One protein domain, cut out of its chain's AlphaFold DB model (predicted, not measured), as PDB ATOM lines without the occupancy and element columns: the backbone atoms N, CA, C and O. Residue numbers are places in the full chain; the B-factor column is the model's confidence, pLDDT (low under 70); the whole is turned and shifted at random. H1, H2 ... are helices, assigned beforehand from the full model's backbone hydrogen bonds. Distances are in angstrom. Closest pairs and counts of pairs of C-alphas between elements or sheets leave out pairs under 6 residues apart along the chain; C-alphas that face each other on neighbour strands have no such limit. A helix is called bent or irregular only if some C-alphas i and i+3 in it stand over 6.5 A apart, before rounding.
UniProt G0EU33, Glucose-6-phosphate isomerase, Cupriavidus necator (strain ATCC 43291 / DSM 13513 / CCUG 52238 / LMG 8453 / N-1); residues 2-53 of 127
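AT A GLANCE: This is residues 2 to 53 of the 127 residues of the protein "Glucose-6-phosphate isomerase" of Cupriavidus necator (strain ATCC 43291 / DSM 13513 / CCUG 52238 / LMG 8453 / N-1) (UniProt G0EU33). One helix, H1, stands alone at one end of a long, narrow shape, and a pair of packed helices, H2 and H3, makes the other end; the few residues 15 to 17 cross from H1 to the pair, and a tail without a named helix, residues 43 to 53, runs back from H3 past H1. The arrangement is loose, with H1 touching neither of the other helices, and the two ends of the printed part lie at the same end of the shape. The printed part has 52 residues with three named helices, H1, H2 and H3 in that order, and no named strand; its class is all helix, with 34 residues in named elements. The radius of gyration of the C-alphas is 13.1 A, and the outline is a rod with spans of 43 by 20 by 13 A.

HOW THE PARTS SIT: From the first printed residue, H1 holds residues 2 to 14 and touches no helix. A tight link of 3 residues joins it to H2, residues 18 to 27, yet H1 and H2 are apart. A tight link of 4 residues then leads to H3, residues 32 to 42. H2 and H3 touch, with 11 pairs of C-alphas within 8 A; the closest C-alphas are those of Leu 25 and Ala 35, 5.4 A apart. Their centres are 8.4 A apart. They stand at a steep tilt of 50 degrees, opposite ways. H1 and H3 are apart. In H1 and H2 every O i to N i+4 pair is within hydrogen-bond range, and in H3 5 of 7 are.

IN THESE COORDINATES: H1 begins at C-alpha 2 (20.277, -50.316, -33.343), ends at C-alpha 14 (33.863, -40.956, -40.491), and measures 18.0 A from first to last C-alpha. H2, from His 18 to Ala 27, measures 14.1 A. H3, from Pro 32 to Arg 42, measures 14.6 A and ends at C-alpha 42 (44.121, -49.986, -37.544). H3 is irregular: C-alphas 37 and 40 are 7.1 A apart, where about 5 A is found in a regular helix.

THE WHOLE: The two C-alphas farthest apart are those of Gln 33 and Leu 53, at 42.9 A. The first and last printed C-alphas, those of Leu 2 and Leu 53, are 12.5 A apart. The printed part has no cut, and no link between named helices is long. The mean pLDDT of the printed part is 95.3, and no printed residue is under 70.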
ATOM      1  N   LEU A   2      20.235 -51.691 -32.802       93.75
ATOM      2  CA  LEU A   2      20.277 -50.316 -33.343       93.75
ATOM      3  C   LEU A   2      21.614 -49.584 -33.128       93.75
ATOM      4  O   LEU A   2      22.147 -48.990 -34.059       93.75
ATOM      5  N   ALA A   3      22.191 -49.684 -31.926       96.06
ATOM      6  CA  ALA A   3      23.493 -49.084 -31.626       96.06
ATOM      7  C   ALA A   3      24.597 -49.560 -32.589       96.06
ATOM      8  O   ALA A   3      25.411 -48.758 -33.028       96.06
ATOM      9  N   ASN A   4      24.577 -50.838 -32.985       96.69
ATOM     10  CA  ASN A   4      25.544 -51.376 -33.942       96.69
ATOM     11  C   ASN A   4      25.305 -50.836 -35.355       96.69
ATOM     12  O   ASN A   4      26.271 -50.526 -36.038       96.69
ATOM     13  N   LEU A   5      24.047 -50.690 -35.786       95.69
ATOM     14  CA  LEU A   5      23.714 -50.113 -37.093       95.69
ATOM     15  C   LEU A   5      24.243 -48.679 -37.213       95.69
ATOM     16  O   LEU A   5      24.927 -48.350 -38.181       95.69
ATOM     17  N   LEU A   6      23.990 -47.852 -36.197       95.44
ATOM     18  CA  LEU A   6      24.474 -46.473 -36.160       95.44
ATOM     19  C   LEU A   6      26.003 -46.414 -36.053       95.44
ATOM     20  O   LEU A   6      26.634 -45.637 -36.766       95.44
ATOM     21  N   ALA A   7      26.607 -47.271 -35.222       96.38
ATOM     22  CA  ALA A   7      28.059 -47.348 -35.090       96.38
ATOM     23  C   ALA A   7      28.737 -47.732 -36.413       96.38
ATOM     24  O   ALA A   7      29.745 -47.131 -36.766       96.38
ATOM     25  N   GLN A   8      28.179 -48.682 -37.170       96.44
ATOM     26  CA  GLN A   8      28.723 -49.074 -38.474       96.44
ATOM     27  C   GLN A   8      28.566 -47.968 -39.518       96.44
ATOM     28  O   GLN A   8      29.527 -47.658 -40.216       96.44
ATOM     29  N   ALA A   9      27.398 -47.322 -39.587       96.06
ATOM     30  CA  ALA A   9      27.199 -46.184 -40.483       96.06
ATOM     31  C   ALA A   9      28.193 -45.049 -40.179       96.06
ATOM     32  O   ALA A   9      28.826 -44.515 -41.089       96.06
ATOM     33  N   SER A  10      28.397 -44.739 -38.895       95.44
ATOM     34  CA  SER A  10      29.379 -43.741 -38.466       95.44
ATOM     35  C   SER A  10      30.816 -44.175 -38.751       95.44
ATOM     36  O   SER A  10      31.608 -43.346 -39.183       95.44
ATOM     37  N   ALA A  11      31.171 -45.443 -38.534       96.44
ATOM     38  CA  ALA A  11      32.520 -45.944 -38.795       96.44
ATOM     39  C   ALA A  11      32.867 -45.891 -40.290       96.44
ATOM     40  O   ALA A  11      33.972 -45.494 -40.649       96.44
ATOM     41  N   LEU A  12      31.917 -46.243 -41.162       97.06
ATOM     42  CA  LEU A  12      32.077 -46.174 -42.617       97.06
ATOM     43  C   LEU A  12      32.178 -44.724 -43.113       97.06
ATOM     44  O   LEU A  12      33.043 -44.412 -43.929       97.06
ATOM     45  N   SER A  13      31.339 -43.828 -42.585       95.56
ATOM     46  CA  SER A  13      31.336 -42.419 -42.986       95.56
ATOM     47  C   SER A  13      32.556 -41.660 -42.459       95.56
ATOM     48  O   SER A  13      33.218 -40.960 -43.220       95.56
ATOM     49  N   CYS A  14      32.858 -41.780 -41.165       95.38
ATOM     50  CA  CYS A  14      33.863 -40.956 -40.491       95.38
ATOM     51  C   CYS A  14      35.258 -41.587 -40.497       95.38
ATOM     52  O   CYS A  14      36.252 -40.869 -40.513       95.38
ATOM     53  N   GLY A  15      35.346 -42.920 -40.479       95.69
ATOM     54  CA  GLY A  15      36.615 -43.608 -40.276       95.69
ATOM     55  C   GLY A  15      37.252 -43.281 -38.922       95.69
ATOM     56  O   GLY A  15      36.569 -42.969 -37.946       95.69
ATOM     57  N   ARG A  16      38.579 -43.396 -38.875       96.31
ATOM     58  CA  ARG A  16      39.456 -42.973 -37.782       96.31
ATOM     59  C   ARG A  16      40.845 -42.748 -38.359       96.31
ATOM     60  O   ARG A  16      41.441 -43.698 -38.876       96.31
ATOM     61  N   ASN A  17      41.352 -41.523 -38.277       95.69
ATOM     62  CA  ASN A  17      42.628 -41.171 -38.899       95.69
ATOM     63  C   ASN A  17      43.830 -41.779 -38.145       95.69
ATOM     64  O   ASN A  17      43.688 -42.441 -37.110       95.69
ATOM     65  N   HIS A  18      45.026 -41.608 -38.709       95.81
ATOM     66  CA  HIS A  18      46.244 -42.211 -38.174       95.81
ATOM     67  C   HIS A  18      46.590 -41.689 -36.773       95.81
ATOM     68  O   HIS A  18      46.905 -42.485 -35.889       95.81
ATOM     69  N   ASP A  19      46.463 -40.382 -36.545       95.25
ATOM     70  CA  ASP A  19      46.821 -39.748 -35.273       95.25
ATOM     71  C   ASP A  19      45.848 -40.149 -34.156       95.25
ATOM     72  O   ASP A  19      46.267 -40.512 -33.057       95.25
ATOM     73  N   GLU A  20      44.549 -40.200 -34.459       95.69
ATOM     74  CA  GLU A  20      43.514 -40.735 -33.567       95.69
ATOM     75  C   GLU A  20      43.746 -42.213 -33.249       95.69
ATOM     76  O   GLU A  20      43.561 -42.655 -32.113       95.69
ATOM     77  N   THR A  21      44.159 -42.996 -34.248       96.12
ATOM     78  CA  THR A  21      44.473 -44.416 -34.068       96.12
ATOM     79  C   THR A  21      45.692 -44.590 -33.170       96.12
ATOM     80  O   THR A  21      45.657 -45.421 -32.263       96.12
ATOM     81  N   LEU A  22      46.746 -43.800 -33.372       95.38
ATOM     82  CA  LEU A  22      47.947 -43.834 -32.546       95.38
ATOM     83  C   LEU A  22      47.629 -43.444 -31.098       95.38
ATOM     84  O   LEU A  22      47.978 -44.186 -30.182       95.38
ATOM     85  N   ALA A  23      46.890 -42.349 -30.897       95.12
ATOM     86  CA  ALA A  23      46.442 -41.910 -29.578       95.12
ATOM     87  C   ALA A  23      45.600 -42.986 -28.870       95.12
ATOM     88  O   ALA A  23      45.829 -43.277 -27.695       95.12
ATOM     89  N   ALA A  24      44.678 -43.637 -29.588       94.62
ATOM     90  CA  ALA A  24      43.860 -44.722 -29.046       94.62
ATOM     91  C   ALA A  24      44.690 -45.962 -28.665       94.62
ATOM     92  O   ALA A  24      44.440 -46.582 -27.630       94.62
ATOM     93  N   LEU A  25      45.692 -46.330 -29.473       94.81
ATOM     94  CA  LEU A  25      46.582 -47.457 -29.180       94.81
ATOM     95  C   LEU A  25      47.484 -47.164 -27.976       94.81
ATOM     96  O   LEU A  25      47.616 -48.019 -27.100       94.81
ATOM     97  N   SER A  26      48.035 -45.954 -27.876       93.12
ATOM     98  CA  SER A  26      48.807 -45.530 -26.704       93.12
ATOM     99  C   SER A  26      47.952 -45.513 -25.433       93.12
ATOM    100  O   SER A  26      48.388 -46.021 -24.402       93.12
ATOM    101  N   ALA A  27      46.707 -45.029 -25.510       94.69
ATOM    102  CA  ALA A  27      45.768 -45.051 -24.385       94.69
ATOM    103  C   ALA A  27      45.391 -46.477 -23.936       94.69
ATOM    104  O   ALA A  27      45.085 -46.691 -22.766       94.69
ATOM    105  N   SER A  28      45.457 -47.465 -24.836       92.25
ATOM    106  CA  SER A  28      45.236 -48.883 -24.505       92.25
ATOM    107  C   SER A  28      46.417 -49.562 -23.792       92.25
ATOM    108  O   SER A  28      46.331 -50.744 -23.465       92.25
ATOM    109  N   GLY A  29      47.511 -48.831 -23.541       92.88
ATOM    110  CA  GLY A  29      48.690 -49.328 -22.823       92.88
ATOM    111  C   GLY A  29      49.742 -50.003 -23.707       92.88
ATOM    112  O   GLY A  29      50.655 -50.642 -23.186       92.88
ATOM    113  N   LEU A  30      49.640 -49.879 -25.036       92.88
ATOM    114  CA  LEU A  30      50.645 -50.422 -25.952       92.88
ATOM    115  C   LEU A  30      51.937 -49.583 -25.920       92.88
ATOM    116  O   LEU A  30      51.863 -48.350 -25.926       92.88
ATOM    117  N   PRO A  31      53.126 -50.217 -25.961       95.25
ATOM    118  CA  PRO A  31      54.393 -49.505 -26.100       95.25
ATOM    119  C   PRO A  31      54.409 -48.624 -27.361       95.25
ATOM    120  O   PRO A  31      53.885 -49.056 -28.390       95.25
ATOM    121  N   PRO A  32      55.063 -47.444 -27.356       93.00
ATOM    122  CA  PRO A  32      55.050 -46.518 -28.495       93.00
ATOM    123  C   PRO A  32      55.488 -47.141 -29.826       93.00
ATOM    124  O   PRO A  32      54.890 -46.863 -30.861       93.00
ATOM    125  N   GLN A  33      56.492 -48.023 -29.801       94.50
ATOM    126  CA  GLN A  33      56.960 -48.730 -30.999       94.50
ATOM    127  C   GLN A  33      55.898 -49.681 -31.559       94.50
ATOM    128  O   GLN A  33      55.698 -49.739 -32.768       94.50
ATOM    129  N   GLU A  34      55.185 -50.391 -30.686       94.25
ATOM    130  CA  GLU A  34      54.137 -51.326 -31.091       94.25
ATOM    131  C   GLU A  34      52.872 -50.584 -31.545       94.25
ATOM    132  O   GLU A  34      52.253 -50.960 -32.537       94.25
ATOM    133  N   ALA A  35      52.526 -49.476 -30.884       94.25
ATOM    134  CA  ALA A  35      51.445 -48.593 -31.310       94.25
ATOM    135  C   ALA A  35      51.718 -48.007 -32.707       94.25
ATOM    136  O   ALA A  35      50.848 -48.077 -33.573       94.25
ATOM    137  N   ALA A  36      52.938 -47.519 -32.957       94.75
ATOM    138  CA  ALA A  36      53.352 -47.028 -34.272       94.75
ATOM    139  C   ALA A  36      53.349 -48.138 -35.335       94.75
ATOM    140  O   ALA A  36      52.911 -47.912 -36.460       94.75
ATOM    141  N   ARG A  37      53.772 -49.358 -34.974       96.31
ATOM    142  CA  ARG A  37      53.736 -50.526 -35.867       96.31
ATOM    143  C   ARG A  37      52.308 -50.928 -36.249       96.31
ATOM    144  O   ARG A  37      52.071 -51.352 -37.375       96.31
ATOM    145  N   LEU A  38      51.354 -50.815 -35.323       95.75
ATOM    146  CA  LEU A  38      49.960 -51.222 -35.528       95.75
ATOM    147  C   LEU A  38      49.071 -50.127 -36.131       95.75
ATOM    148  O   LEU A  38      48.041 -50.459 -36.723       95.75
ATOM    149  N   ALA A  39      49.430 -48.851 -35.987       95.44
ATOM    150  CA  ALA A  39      48.600 -47.729 -36.420       95.44
ATOM    151  C   ALA A  39      48.204 -47.784 -37.912       95.44
ATOM    152  O   ALA A  39      47.009 -47.630 -38.189       95.44
ATOM    153  N   PRO A  40      49.093 -48.120 -38.872       95.06
ATOM    154  CA  PRO A  40      48.711 -48.236 -40.283       95.06
ATOM    155  C   PRO A  40      47.652 -49.317 -40.543       95.06
ATOM    156  O   PRO A  40      46.784 -49.145 -41.391       95.06
ATOM    157  N   HIS A  41      47.679 -50.415 -39.782       95.88
ATOM    158  CA  HIS A  41      46.745 -51.538 -39.929       95.88
ATOM    159  C   HIS A  41      45.404 -51.324 -39.214       95.88
ATOM    160  O   HIS A  41      44.481 -52.118 -39.382       95.88
ATOM    161  N   ARG A  42      45.305 -50.293 -38.367       95.25
ATOM    162  CA  ARG A  42      44.121 -49.986 -37.544       95.25
ATOM    163  C   ARG A  42      43.546 -48.595 -37.815       95.25
ATOM    164  O   ARG A  42      42.669 -48.151 -37.069       95.25
ATOM    165  N   THR A  43      44.053 -47.927 -38.846       96.75
ATOM    166  CA  THR A  43      43.523 -46.675 -39.385       96.75
ATOM    167  C   THR A  43      42.402 -47.002 -40.360       96.75
ATOM    168  O   THR A  43      42.518 -47.930 -41.159       96.75
ATOM    169  N   PHE A  44      41.317 -46.239 -40.302       96.56
ATOM    170  CA  PHE A  44      40.170 -46.408 -41.184       96.56
ATOM    171  C   PHE A  44      39.969 -45.106 -41.950       96.56
ATOM    172  O   PHE A  44      39.757 -44.062 -41.344       96.56
ATOM    173  N   THR A  45      40.035 -45.150 -43.278       95.31
ATOM    174  CA  THR A  45      39.955 -43.939 -44.113       95.31
ATOM    175  C   THR A  45      38.605 -43.236 -44.028       95.31
ATOM    176  O   THR A  45      38.529 -42.041 -44.297       95.31
ATOM    177  N   GLY A  46      37.544 -43.964 -43.670       95.88
ATOM    178  CA  GLY A  46      36.185 -43.440 -43.733       95.88
ATOM    179  C   GLY A  46      35.805 -43.071 -45.164       95.88
ATOM    180  O   GLY A  46      36.318 -43.661 -46.121       95.88
ATOM    181  N   ASN A  47      34.918 -42.082 -45.296       96.81
ATOM    182  CA  ASN A  47      34.401 -41.589 -46.572       96.81
ATOM    183  C   ASN A  47      33.771 -42.694 -47.442       96.81
ATOM    184  O   ASN A  47      33.809 -42.647 -48.671       96.81
ATOM    185  N   VAL A  48      33.198 -43.712 -46.794       97.00
ATOM    186  CA  VAL A  48      32.428 -44.763 -47.456       97.00
ATOM    187  C   VAL A  48      30.947 -44.382 -47.374       97.00
ATOM    188  O   VAL A  48      30.405 -44.308 -46.268       97.00
ATOM    189  N   PRO A  49      30.274 -44.121 -48.510       96.06
ATOM    190  CA  PRO A  49      28.875 -43.715 -48.504       96.06
ATOM    191  C   PRO A  49      27.972 -44.858 -48.030       96.06
ATOM    192  O   PRO A  49      28.125 -46.008 -48.442       96.06
ATOM    193  N   VAL A  50      26.995 -44.524 -47.188       94.94
ATOM    194  CA  VAL A  50      26.009 -45.460 -46.632       94.94
ATOM    195  C   VAL A  50      24.612 -44.875 -46.797       94.94
ATOM    196  O   VAL A  50      24.397 -43.685 -46.579       94.94
ATOM    197  N   SER A  51      23.644 -45.720 -47.146       94.62
ATOM    198  CA  SER A  51      22.222 -45.376 -47.121       94.62
ATOM    199  C   SER A  51      21.531 -46.188 -46.032       94.62
ATOM    200  O   SER A  51      21.648 -47.412 -46.007       94.62
ATOM    201  N   LEU A  52      20.814 -45.509 -45.138       94.75
ATOM    202  CA  LEU A  52      20.001 -46.143 -44.104       94.75
ATOM    203  C   LEU A  52      18.527 -46.016 -44.483       94.75
ATOM    204  O   LEU A  52      18.034 -44.910 -44.692       94.75
ATOM    205  N   LEU A  53      17.838 -47.152 -44.561       94.75
ATOM    206  CA  LEU A  53      16.394 -47.215 -44.763       94.75
ATOM    207  C   LEU A  53      15.745 -47.579 -43.430       94.75
ATOM    208  O   LEU A  53      16.008 -48.649 -42.882       94.75
TER     209      LEU A  53